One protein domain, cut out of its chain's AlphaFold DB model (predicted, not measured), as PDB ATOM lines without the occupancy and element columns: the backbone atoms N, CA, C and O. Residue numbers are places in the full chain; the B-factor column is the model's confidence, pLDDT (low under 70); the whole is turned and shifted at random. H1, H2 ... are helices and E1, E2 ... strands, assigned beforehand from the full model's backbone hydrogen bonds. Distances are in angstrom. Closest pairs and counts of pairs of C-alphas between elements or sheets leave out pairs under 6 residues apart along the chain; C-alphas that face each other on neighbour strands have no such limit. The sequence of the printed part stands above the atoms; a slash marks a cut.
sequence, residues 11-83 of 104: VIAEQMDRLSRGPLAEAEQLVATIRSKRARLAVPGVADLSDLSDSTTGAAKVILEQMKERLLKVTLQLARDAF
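Overview. This is residues 11 to 83 of the 104 residues of the protein "Resolvase/invertase-type recombinase catalytic domain-containing protein" of Pseudomonas fluorescens (UniProt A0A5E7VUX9). One long helix, H4, makes the longest axis, and the rest of the domain lies to one side of it, with H1 and the beginning of H2 packed near its last residues and the short H3 folded against its first residues. H2 slants away from H4, and the short strand E1, paired with residues 11 to 12, lies between the two ends of this arrangement without reaching H4. The 73 printed residues hold four named helices and one named strand, in the order H1, H2, E1, H3, H4, and the class is mostly helix. The whole is compact, with a radius of gyration of the C-alphas of 12.9 A, yet elongated, spanning 38 by 23 by 22 A.

Arrangement. H4, residues 59 to 82, is the hub and touches three helices. With its residues 76 to 80 alone it touches H1, residues 17 to 20; the closest C-alphas are those of Ser 20 and Arg 80, 4.6 A apart. H2, residues 24 to 36, only just touches H4, with 3 pairs of C-alphas within 8 A, through residues 24 to 27 of H2 and 76 to 77 of H4; the closest C-alphas, of Leu 24 and Leu 76, are 7.1 A apart. H2 and H4 run opposite ways at a steep tilt of 45 degrees. H1 and H2 touch only at the corner by their link, and only just, with 3 pairs; the closest C-alphas are those of Leu 19 and Ala 27, 4.9 A apart. H3, residues 50 to 55, forms a helical hairpin with H4, opposite ways at a shallow tilt of 11 degrees. They only just touch, with 3 pairs, through residues 61 to 65 of H4; the closest C-alphas are those of Ser 53 and Lys 61, 5.7 A apart. E1, residues 40 to 42, is apart from H1, H3 and H4. It pairs with no named strand, but residues 11 to 12 pair with its residues 41 to 42, parallel. In H2, H3 and H4 every O i to N i+4 pair is within hydrogen-bond range; H1 is too short for such a pair, and its one O i to N i+3 pair is not within range.

Along the chain. H4 measures 34.3 A from C-alpha 59 at (47.830, -37.414, -5.511) to C-alpha 82 at (56.892, -7.377, -19.275). H2 measures 18.2 A and H3 8.8 A. E1 measures 6.3 A. H1 measures 5.0 A and begins with C-alpha 17 at (53.450, -11.810, -27.380).

Size, cuts and confidence. The C-alphas of Gly 58 and Phe 83, the two farthest apart, are 38.3 A apart. The printed part has no cut, and no link is long; E1 to H3 is short and the others are tight. Mean pLDDT of the printed part is 77.0, with residues 12, 14 to 22 and 24 under 70.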
ATOM      1  N   VAL A  11      50.533 -26.681 -32.146       71.38
ATOM      2  CA  VAL A  11      50.558 -25.228 -32.281       71.38
ATOM      3  C   VAL A  11      51.839 -24.723 -31.632       71.38
ATOM      4  O   VAL A  11      51.965 -24.747 -30.408       71.38
ATOM      5  N   ILE A  12      52.791 -24.266 -32.445       68.38
ATOM      6  CA  ILE A  12      54.030 -23.657 -31.958       68.38
ATOM      7  C   ILE A  12      53.776 -22.171 -31.707       68.38
ATOM      8  O   ILE A  12      53.498 -21.406 -32.632       68.38
ATOM      9  N   ALA A  13      53.873 -21.745 -30.451       71.75
ATOM     10  CA  ALA A  13      53.847 -20.332 -30.100       71.75
ATOM     11  C   ALA A  13      55.274 -19.764 -30.158       71.75
ATOM     12  O   ALA A  13      55.975 -19.733 -29.152       71.75
ATOM     13  N   GLU A  14      55.707 -19.311 -31.341       58.28
ATOM     14  CA  GLU A  14      57.021 -18.662 -31.529       58.28
ATOM     15  C   GLU A  14      57.136 -17.322 -30.781       58.28
ATOM     16  O   GLU A  14      58.224 -16.916 -30.379       58.28
ATOM     17  N   GLN A  15      56.007 -16.650 -30.528       56.41
ATOM     18  CA  GLN A  15      55.925 -15.470 -29.674       56.41
ATOM     19  C   GLN A  15      54.754 -15.602 -28.699       56.41
ATOM     20  O   GLN A  15      53.586 -15.552 -29.092       56.41
ATOM     21  N   MET A  16      55.068 -15.653 -27.399       55.69
ATOM     22  CA  MET A  16      54.096 -15.445 -26.312       55.69
ATOM     23  C   MET A  16      53.383 -14.085 -26.405       55.69
ATOM     24  O   MET A  16      52.374 -13.866 -25.743       55.69
ATOM     25  N   ASP A  17      53.881 -13.192 -27.257       54.28
ATOM     26  CA  ASP A  17      53.450 -11.810 -27.380       54.28
ATOM     27  C   ASP A  17      51.981 -11.650 -27.822       54.28
ATOM     28  O   ASP A  17      51.323 -10.681 -27.465       54.28
ATOM     29  N   ARG A  18      51.390 -12.622 -28.538       58.38
ATOM     30  CA  ARG A  18      49.935 -12.599 -28.820       58.38
ATOM     31  C   ARG A  18      49.077 -13.028 -27.628       58.38
ATOM     32  O   ARG A  18      47.943 -12.575 -27.531       58.38
ATOM     33  N   LEU A  19      49.599 -13.883 -26.746       62.03
ATOM     34  CA  LEU A  19      48.927 -14.291 -25.505       62.03
ATOM     35  C   LEU A  19      49.073 -13.220 -24.413       62.03
ATOM     36  O   LEU A  19      48.172 -13.058 -23.601       62.03
ATOM     37  N   SER A  20      50.183 -12.479 -24.394       59.09
ATOM     38  CA  SER A  20      50.441 -11.431 -23.398       59.09
ATOM     39  C   SER A  20      49.760 -10.093 -23.707       59.09
ATOM     40  O   SER A  20      49.438  -9.354 -22.779       59.09
ATOM     41  N   ARG A  21      49.541  -9.770 -24.991       62.19
ATOM     42  CA  ARG A  21      48.900  -8.516 -25.435       62.19
ATOM     43  C   ARG A  21      47.382  -8.479 -25.226       62.19
ATOM     44  O   ARG A  21      46.811  -7.392 -25.182       62.19
ATOM     45  N   GLY A  22      46.725  -9.637 -25.158       66.00
ATOM     46  CA  GLY A  22      45.285  -9.734 -24.909       66.00
ATOM     47  C   GLY A  22      44.951  -9.688 -23.410       66.00
ATOM     48  O   GLY A  22      45.821  -9.913 -22.565       66.00
ATOM     49  N   PRO A  23      43.688  -9.429 -23.033       70.19
ATOM     50  CA  PRO A  23      43.204  -9.700 -21.685       70.19
ATOM     51  C   PRO A  23      43.569 -11.128 -21.255       70.19
ATOM     52  O   PRO A  23      43.439 -12.064 -22.040       70.19
ATOM     53  N   LEU A  24      43.968 -11.321 -19.992       68.94
ATOM     54  CA  LEU A  24      44.340 -12.644 -19.455       68.94
ATOM     55  C   LEU A  24      43.258 -13.705 -19.741       68.94
ATOM     56  O   LEU A  24      43.571 -14.833 -20.108       68.94
ATOM     57  N   ALA A  25      41.988 -13.299 -19.658       72.81
ATOM     58  CA  ALA A  25      40.841 -14.139 -19.981       72.81
ATOM     59  C   ALA A  25      40.832 -14.628 -21.444       72.81
ATOM     60  O   ALA A  25      40.470 -15.771 -21.702       72.81
ATOM     61  N   GLU A  26      41.256 -13.803 -22.406       71.94
ATOM     62  CA  GLU A  26      41.332 -14.195 -23.821       71.94
ATOM     63  C   GLU A  26      42.481 -15.173 -24.075       71.94
ATOM     64  O   GLU A  26      42.331 -16.128 -24.836       71.94
ATOM     65  N   ALA A  27      43.617 -14.987 -23.399       74.12
ATOM     66  CA  ALA A  27      44.745 -15.910 -23.479       74.12
ATOM     67  C   ALA A  27      44.384 -17.296 -22.921       74.12
ATOM     68  O   ALA A  27      44.671 -18.320 -23.543       74.12
ATOM     69  N   GLU A  28      43.691 -17.334 -21.782       75.06
ATOM     70  CA  GLU A  28      43.161 -18.569 -21.200       75.06
ATOM     71  C   GLU A  28      42.141 -19.243 -22.126       75.06
ATOM     72  O   GLU A  28      42.219 -20.455 -22.344       75.06
ATOM     73  N   GLN A  29      41.227 -18.475 -22.730       78.19
ATOM     74  CA  GLN A  29      40.265 -18.993 -23.708       78.19
ATOM     75  C   GLN A  29      40.944 -19.543 -24.965       78.19
ATOM     76  O   GLN A  29      40.514 -20.569 -25.495       78.19
ATOM     77  N   LEU A  30      42.021 -18.914 -25.436       77.00
ATOM     78  CA  LEU A  30      42.792 -19.401 -26.576       77.00
ATOM     79  C   LEU A  30      43.446 -20.751 -26.256       77.00
ATOM     80  O   LEU A  30      43.315 -21.696 -27.035       77.00
ATOM     81  N   VAL A  31      44.073 -20.883 -25.085       78.38
ATOM     82  CA  VAL A  31      44.634 -22.163 -24.617       78.38
ATOM     83  C   VAL A  31      43.535 -23.217 -24.452       78.38
ATOM     84  O   VAL A  31      43.714 -24.362 -24.870       78.38
ATOM     85  N   ALA A  32      42.382 -22.843 -23.892       80.31
ATOM     86  CA  ALA A  32      41.234 -23.735 -23.748       80.31
ATOM     87  C   ALA A  32      40.693 -24.203 -25.110       80.31
ATOM     88  O   ALA A  32      40.367 -25.376 -25.262       80.31
ATOM     89  N   THR A  33      40.667 -23.321 -26.112       80.56
ATOM     90  CA  THR A  33      40.225 -23.639 -27.479       80.56
ATOM     91  C   THR A  33      41.206 -24.564 -28.202       80.56
ATOM     92  O   THR A  33      40.795 -25.459 -28.935       80.56
ATOM     93  N   ILE A  34      42.512 -24.399 -27.982       80.75
ATOM     94  CA  ILE A  34      43.533 -25.313 -28.520       80.75
ATOM     95  C   ILE A  34      43.380 -26.704 -27.884       80.75
ATOM     96  O   ILE A  34      43.327 -27.714 -28.587       80.75
ATOM     97  N   ARG A  35      43.212 -26.760 -26.556       78.38
ATOM     98  CA  ARG A  35      43.000 -28.017 -25.821       78.38
ATOM     99  C   ARG A  35      41.684 -28.706 -26.188       78.38
ATOM    100  O   ARG A  35      41.667 -29.928 -26.316       78.38
ATOM    101  N   SER A  36      40.595 -27.960 -26.390       79.12
ATOM    102  CA  SER A  36      39.290 -28.527 -26.768       79.12
ATOM    103  C   SER A  36      39.324 -29.186 -28.147       79.12
ATOM    104  O   SER A  36      38.671 -30.205 -28.361       79.12
ATOM    105  N   LYS A  37      40.167 -28.675 -29.049       80.19
ATOM    106  CA  LYS A  37      40.453 -29.278 -30.357       80.19
ATOM    107  C   LYS A  37      41.431 -30.456 -30.305       80.19
ATOM    108  O   LYS A  37      41.761 -31.003 -31.350       80.19
ATOM    109  N   ARG A  38      41.875 -30.876 -29.112       74.44
ATOM    110  CA  ARG A  38      42.914 -31.905 -28.901       74.44
ATOM    111  C   ARG A  38      44.238 -31.591 -29.609       74.44
ATOM    112  O   ARG A  38      44.958 -32.503 -30.006       74.44
ATOM    113  N   ALA A  39      44.557 -30.312 -29.759       80.50
ATOM    114  CA  ALA A  39      45.855 -29.871 -30.244       80.50
ATOM    115  C   ALA A  39      46.807 -29.623 -29.067       80.50
ATOM    116  O   ALA A  39      46.379 -29.251 -27.967       80.50
ATOM    117  N   ARG A  40      48.106 -29.837 -29.291       75.56
ATOM    118  CA  ARG A  40      49.153 -29.548 -28.303       75.56
ATOM    119  C   ARG A  40      49.688 -28.139 -28.525       75.56
ATOM    120  O   ARG A  40      49.899 -27.722 -29.656       75.56
ATOM    121  N   LEU A  41      49.914 -27.405 -27.441       78.12
ATOM    122  CA  LEU A  41      50.591 -26.112 -27.480       78.12
ATOM    123  C   LEU A  41      52.063 -26.339 -27.135       78.12
ATOM    124  O   LEU A  41      52.360 -26.750 -26.016       78.12
ATOM    125  N   ALA A  42      52.960 -26.061 -28.074       75.81
ATOM    126  CA  ALA A  42      54.399 -26.131 -27.862       75.81
ATOM    127  C   ALA A  42      54.997 -24.724 -27.825       75.81
ATOM    128  O   ALA A  42      54.662 -23.862 -28.640       75.81
ATOM    129  N   VAL A  43      55.911 -24.502 -26.884       73.81
ATOM    130  CA  VAL A  43      56.716 -23.281 -26.808       73.81
ATOM    131  C   VAL A  43      58.178 -23.699 -26.978       73.81
ATOM    132  O   VAL A  43      58.638 -24.561 -26.224       73.81
ATOM    133  N   PRO A  44      58.916 -23.147 -27.957       72.94
ATOM    134  CA  PRO A  44      60.320 -23.496 -28.162       72.94
ATOM    135  C   PRO A  44      61.145 -23.332 -26.875       72.94
ATOM    136  O   PRO A  44      61.072 -22.300 -26.214       72.94
ATOM    137  N   GLY A  45      61.924 -24.358 -26.513       71.75
ATOM    138  CA  GLY A  45      62.767 -24.357 -25.308       71.75
ATOM    139  C   GLY A  45      62.042 -24.663 -23.989       71.75
ATOM    140  O   GLY A  45      62.693 -24.691 -22.947       71.75
ATOM    141  N   VAL A  46      60.729 -24.925 -24.013       72.19
ATOM    142  CA  VAL A  46      59.933 -25.287 -22.828       72.19
ATOM    143  C   VAL A  46      59.560 -26.768 -22.885       72.19
ATOM    144  O   VAL A  46      59.045 -27.248 -23.893       72.19
ATOM    145  N   ALA A  47      59.815 -27.498 -21.797       73.25
ATOM    146  CA  ALA A  47      59.470 -28.914 -21.692       73.25
ATOM    147  C   ALA A  47      57.946 -29.124 -21.594       73.25
ATOM    148  O   ALA A  47      57.268 -28.419 -20.843       73.25
ATOM    149  N   ASP A  48      57.420 -30.120 -22.318       74.19
ATOM    150  CA  ASP A  48      56.019 -30.533 -22.199       74.19
ATOM    151  C   ASP A  48      55.830 -31.372 -20.925       74.19
ATOM    152  O   ASP A  48      56.438 -32.426 -20.748       74.19
ATOM    153  N   LEU A  49      54.978 -30.891 -20.019       74.19
ATOM    154  CA  LEU A  49      54.648 -31.580 -18.769       74.19
ATOM    155  C   LEU A  49      53.512 -32.600 -18.937       74.19
ATOM    156  O   LEU A  49      53.212 -33.328 -17.990       74.19
ATOM    157  N   SER A  50      52.879 -32.660 -20.114       74.62
ATOM    158  CA  SER A  50      51.750 -33.556 -20.399       74.62
ATOM    159  C   SER A  50      52.170 -35.027 -20.334       74.62
ATOM    160  O   SER A  50      51.503 -35.833 -19.697       74.62
ATOM    161  N   ASP A  51      53.341 -35.361 -20.878       73.94
ATOM    162  CA  ASP A  51      53.861 -36.734 -20.843       73.94
ATOM    163  C   ASP A  51      54.210 -37.173 -19.400       73.94
ATOM    164  O   ASP A  51      54.071 -38.340 -19.013       73.94
ATOM    165  N   LEU A  52      54.602 -36.215 -18.551       76.00
ATOM    166  CA  LEU A  52      54.860 -36.456 -17.132       76.00
ATOM    167  C   LEU A  52      53.558 -36.700 -16.349       76.00
ATOM    168  O   LEU A  52      53.526 -37.540 -15.449       76.00
ATOM    169  N   SER A  53      52.467 -36.001 -16.679       74.69
ATOM    170  CA  SER A  53      51.179 -36.203 -16.005       74.69
ATOM    171  C   SER A  53      50.428 -37.443 -16.482       74.69
ATOM    172  O   SER A  53      49.648 -38.016 -15.712       74.69
ATOM    173  N   ASP A  54      50.707 -37.921 -17.692       79.44
ATOM    174  CA  ASP A  54      50.192 -39.196 -18.196       79.44
ATOM    175  C   ASP A  54      50.852 -40.408 -17.524       79.44
ATOM    176  O   ASP A  54      50.172 -41.391 -17.232       79.44
ATOM    177  N   SER A  55      52.141 -40.313 -17.186       79.12
ATOM    178  CA  SER A  55      52.877 -41.358 -16.453       79.12
ATOM    179  C   SER A  55      52.683 -41.321 -14.929       79.12
ATOM    180  O   SER A  55      53.016 -42.284 -14.234       79.12
ATOM    181  N   THR A  56      52.107 -40.241 -14.392       83.12
ATOM    182  CA  THR A  56      51.908 -40.042 -12.949       83.12
ATOM    183  C   THR A  56      50.482 -40.413 -12.517       83.12
ATOM    184  O   THR A  56      49.507 -40.084 -13.190       83.12
ATOM    185  N   THR A  57      50.328 -41.068 -11.357       83.69
ATOM    186  CA  THR A  57      49.025 -41.508 -10.808       83.69
ATOM    187  C   THR A  57      48.801 -40.996  -9.379       83.69
ATOM    188  O   THR A  57      49.743 -40.663  -8.660       83.69
ATOM    189  N   GLY A  58      47.536 -40.927  -8.952       87.38
ATOM    190  CA  GLY A  58      47.156 -40.576  -7.582       87.38
ATOM    191  C   GLY A  58      47.361 -39.096  -7.257       87.38
ATOM    192  O   GLY A  58      47.235 -38.231  -8.125       87.38
ATOM    193  N   ALA A  59      47.679 -38.791  -5.997       87.81
ATOM    194  CA  ALA A  59      47.830 -37.414  -5.511       87.81
ATOM    195  C   ALA A  59      48.890 -36.606  -6.284       87.81
ATOM    196  O   ALA A  59      48.719 -35.407  -6.495       87.81
ATOM    197  N   ALA A  60      49.948 -37.265  -6.770       86.00
ATOM    198  CA  ALA A  60      50.993 -36.626  -7.564       86.00
ATOM    199  C   ALA A  60      50.463 -36.080  -8.903       86.00
ATOM    200  O   ALA A  60      50.832 -34.975  -9.296       86.00
ATOM    201  N   LYS A  61      49.534 -36.791  -9.564       86.62
ATOM    202  CA  LYS A  61      48.907 -36.323 -10.812       86.62
ATOM    203  C   LYS A  61      48.070 -35.072 -10.568       86.62
ATOM    204  O   LYS A  61      48.153 -34.120 -11.333       86.62
ATOM    205  N   VAL A  62      47.301 -35.062  -9.478       87.19
ATOM    206  CA  VAL A  62      46.468 -33.910  -9.101       87.19
ATOM    207  C   VAL A  62      47.344 -32.683  -8.878       87.19
ATOM    208  O   VAL A  62      47.097 -31.643  -9.473       87.19
ATOM    209  N   ILE A  63      48.404 -32.807  -8.076       90.75
ATOM    210  CA  ILE A  63      49.318 -31.690  -7.806       90.75
ATOM    211  C   ILE A  63      49.964 -31.187  -9.100       90.75
ATOM    212  O   ILE A  63      50.030 -29.980  -9.313       90.75
ATOM    213  N   LEU A  64      50.398 -32.096  -9.976       88.50
ATOM    214  CA  LEU A  64      51.036 -31.744 -11.240       88.50
ATOM    215  C   LEU A  64      50.081 -31.008 -12.192       88.50
ATOM    216  O   LEU A  64      50.456 -29.994 -12.780       88.50
ATOM    217  N   GLU A  65      48.830 -31.455 -12.297       85.56
ATOM    218  CA  GLU A  65      47.801 -30.774 -13.092       85.56
ATOM    219  C   GLU A  65      47.462 -29.389 -12.518       85.56
ATOM    220  O   GLU A  65      47.401 -28.411 -13.268       85.56
ATOM    221  N   GLN A  66      47.354 -29.266 -11.189       89.62
ATOM    222  CA  GLN A  66      47.154 -27.969 -10.533       89.62
ATOM    223  C   GLN A  66      48.352 -27.035 -10.752       89.62
ATOM    224  O   GLN A  66      48.175 -25.847 -11.024       89.62
ATOM    225  N   MET A  67      49.578 -27.552 -10.662       90.44
ATOM    226  CA  MET A  67      50.793 -26.773 -10.894       90.44
ATOM    227  C   MET A  67      50.871 -26.291 -12.344       90.44
ATOM    228  O   MET A  67      51.187 -25.125 -12.567       90.44
ATOM    229  N   LYS A  68      50.497 -27.129 -13.319       85.31
ATOM    230  CA  LYS A  68      50.419 -26.761 -14.742       85.31
ATOM    231  C   LYS A  68      49.467 -25.587 -14.975       85.31
ATOM    232  O   LYS A  68      49.806 -24.656 -15.704       85.31
ATOM    233  N   GLU A  69      48.293 -25.602 -14.345       86.56
ATOM    234  CA  GLU A  69      47.337 -24.494 -14.448       86.56
ATOM    235  C   GLU A  69      47.880 -23.205 -13.809       86.56
ATOM    236  O   GLU A  69      47.777 -22.123 -14.392       86.56
ATOM    237  N   ARG A  70      48.491 -23.304 -12.623       91.31
ATOM    238  CA  ARG A  70      49.029 -22.134 -11.911       91.31
ATOM    239  C   ARG A  70      50.239 -21.531 -12.609       91.31
ATOM    240  O   ARG A  70      50.314 -20.311 -12.707       91.31
ATOM    241  N   LEU A  71      51.142 -22.362 -13.125       88.81
ATOM    242  CA  LEU A  71      52.292 -21.906 -13.903       88.81
ATOM    243  C   LEU A  71      51.843 -21.156 -15.152       88.81
ATOM    244  O   LEU A  71      52.331 -20.059 -15.385       88.81
ATOM    245  N   LEU A  72      50.858 -21.675 -15.894       85.12
ATOM    246  CA  LEU A  72      50.311 -20.977 -17.060       85.12
ATOM    247  C   LEU A  72      49.835 -19.563 -16.700       85.12
ATOM    248  O   LEU A  72      50.216 -18.598 -17.357       85.12
ATOM    249  N   LYS A  73      49.040 -19.435 -15.633       85.12
ATOM    250  CA  LYS A  73      48.505 -18.145 -15.174       85.12
ATOM    251  C   LYS A  73      49.610 -17.169 -14.774       85.12
ATOM    252  O   LYS A  73      49.608 -16.028 -15.227       85.12
ATOM    253  N   VAL A  74      50.575 -17.626 -13.976       89.75
ATOM    254  CA  VAL A  74      51.709 -16.799 -13.528       89.75
ATOM    255  C   VAL A  74      52.580 -16.370 -14.708       89.75
ATOM    256  O   VAL A  74      52.944 -15.204 -14.808       89.75
ATOM    257  N   THR A  75      52.884 -17.281 -15.631       83.56
ATOM    258  CA  THR A  75      53.695 -16.989 -16.816       83.56
ATOM    259  C   THR A  75      52.999 -16.003 -17.757       83.56
ATOM    260  O   THR A  75      53.654 -15.098 -18.268       83.56
ATOM    261  N   LEU A  76      51.680 -16.118 -17.951       82.88
ATOM    262  CA  LEU A  76      50.900 -15.140 -18.720       82.88
ATOM    263  C   LEU A  76      50.884 -13.766 -18.047       82.88
ATOM    264  O   LEU A  76      51.038 -12.750 -18.723       82.88
ATOM    265  N   GLN A  77      50.738 -13.732 -16.722       82.00
ATOM    266  CA  GLN A  77      50.774 -12.488 -15.960       82.00
ATOM    267  C   GLN A  77      52.145 -11.807 -16.065       82.00
ATOM    268  O   GLN A  77      52.213 -10.631 -16.405       82.00
ATOM    269  N   LEU A  78      53.232 -12.565 -15.906       85.06
ATOM    270  CA  LEU A  78      54.594 -12.062 -16.077       85.06
ATOM    271  C   LEU A  78      54.846 -11.544 -17.502       85.06
ATOM    272  O   LEU A  78      55.459 -10.494 -17.678       85.06
ATOM    273  N   ALA A  79      54.366 -12.257 -18.524       80.69
ATOM    274  CA  ALA A  79      54.517 -11.841 -19.916       80.69
ATOM    275  C   ALA A  79      53.754 -10.543 -20.219       80.69
ATOM    276  O   ALA A  79      54.233  -9.714 -20.991       80.69
ATOM    277  N   ARG A  80      52.586 -10.349 -19.599       79.88
ATOM    278  CA  ARG A  80      51.824  -9.101 -19.677       79.88
ATOM    279  C   ARG A  80      52.520  -7.960 -18.936       79.88
ATOM    280  O   ARG A  80      52.579  -6.861 -19.470       79.88
ATOM    281  N   ASP A  81      53.071  -8.202 -17.752       79.44
ATOM    282  CA  ASP A  81      53.797  -7.172 -16.994       79.44
ATOM    283  C   ASP A  81      55.093  -6.743 -17.708       79.44
ATOM    284  O   ASP A  81      55.492  -5.579 -17.656       79.44
ATOM    285  N   ALA A  82      55.738  -7.667 -18.427       76.44
ATOM    286  CA  ALA A  82      56.892  -7.377 -19.275       76.44
ATOM    287  C   ALA A  82      56.526  -6.630 -20.573       76.44
ATOM    288  O   ALA A  82      57.403  -6.032 -21.205       76.44
ATOM    289  N   PHE A  83      55.252  -6.646 -20.981       71.50
ATOM    290  CA  PHE A  83      54.798  -5.970 -22.188       71.50
ATOM    291  C   PHE A  83      54.795  -4.453 -21.974       71.50
ATOM    292  O   PHE A  83      53.943  -3.890 -21.285       71.50
TER     293      PHE A  83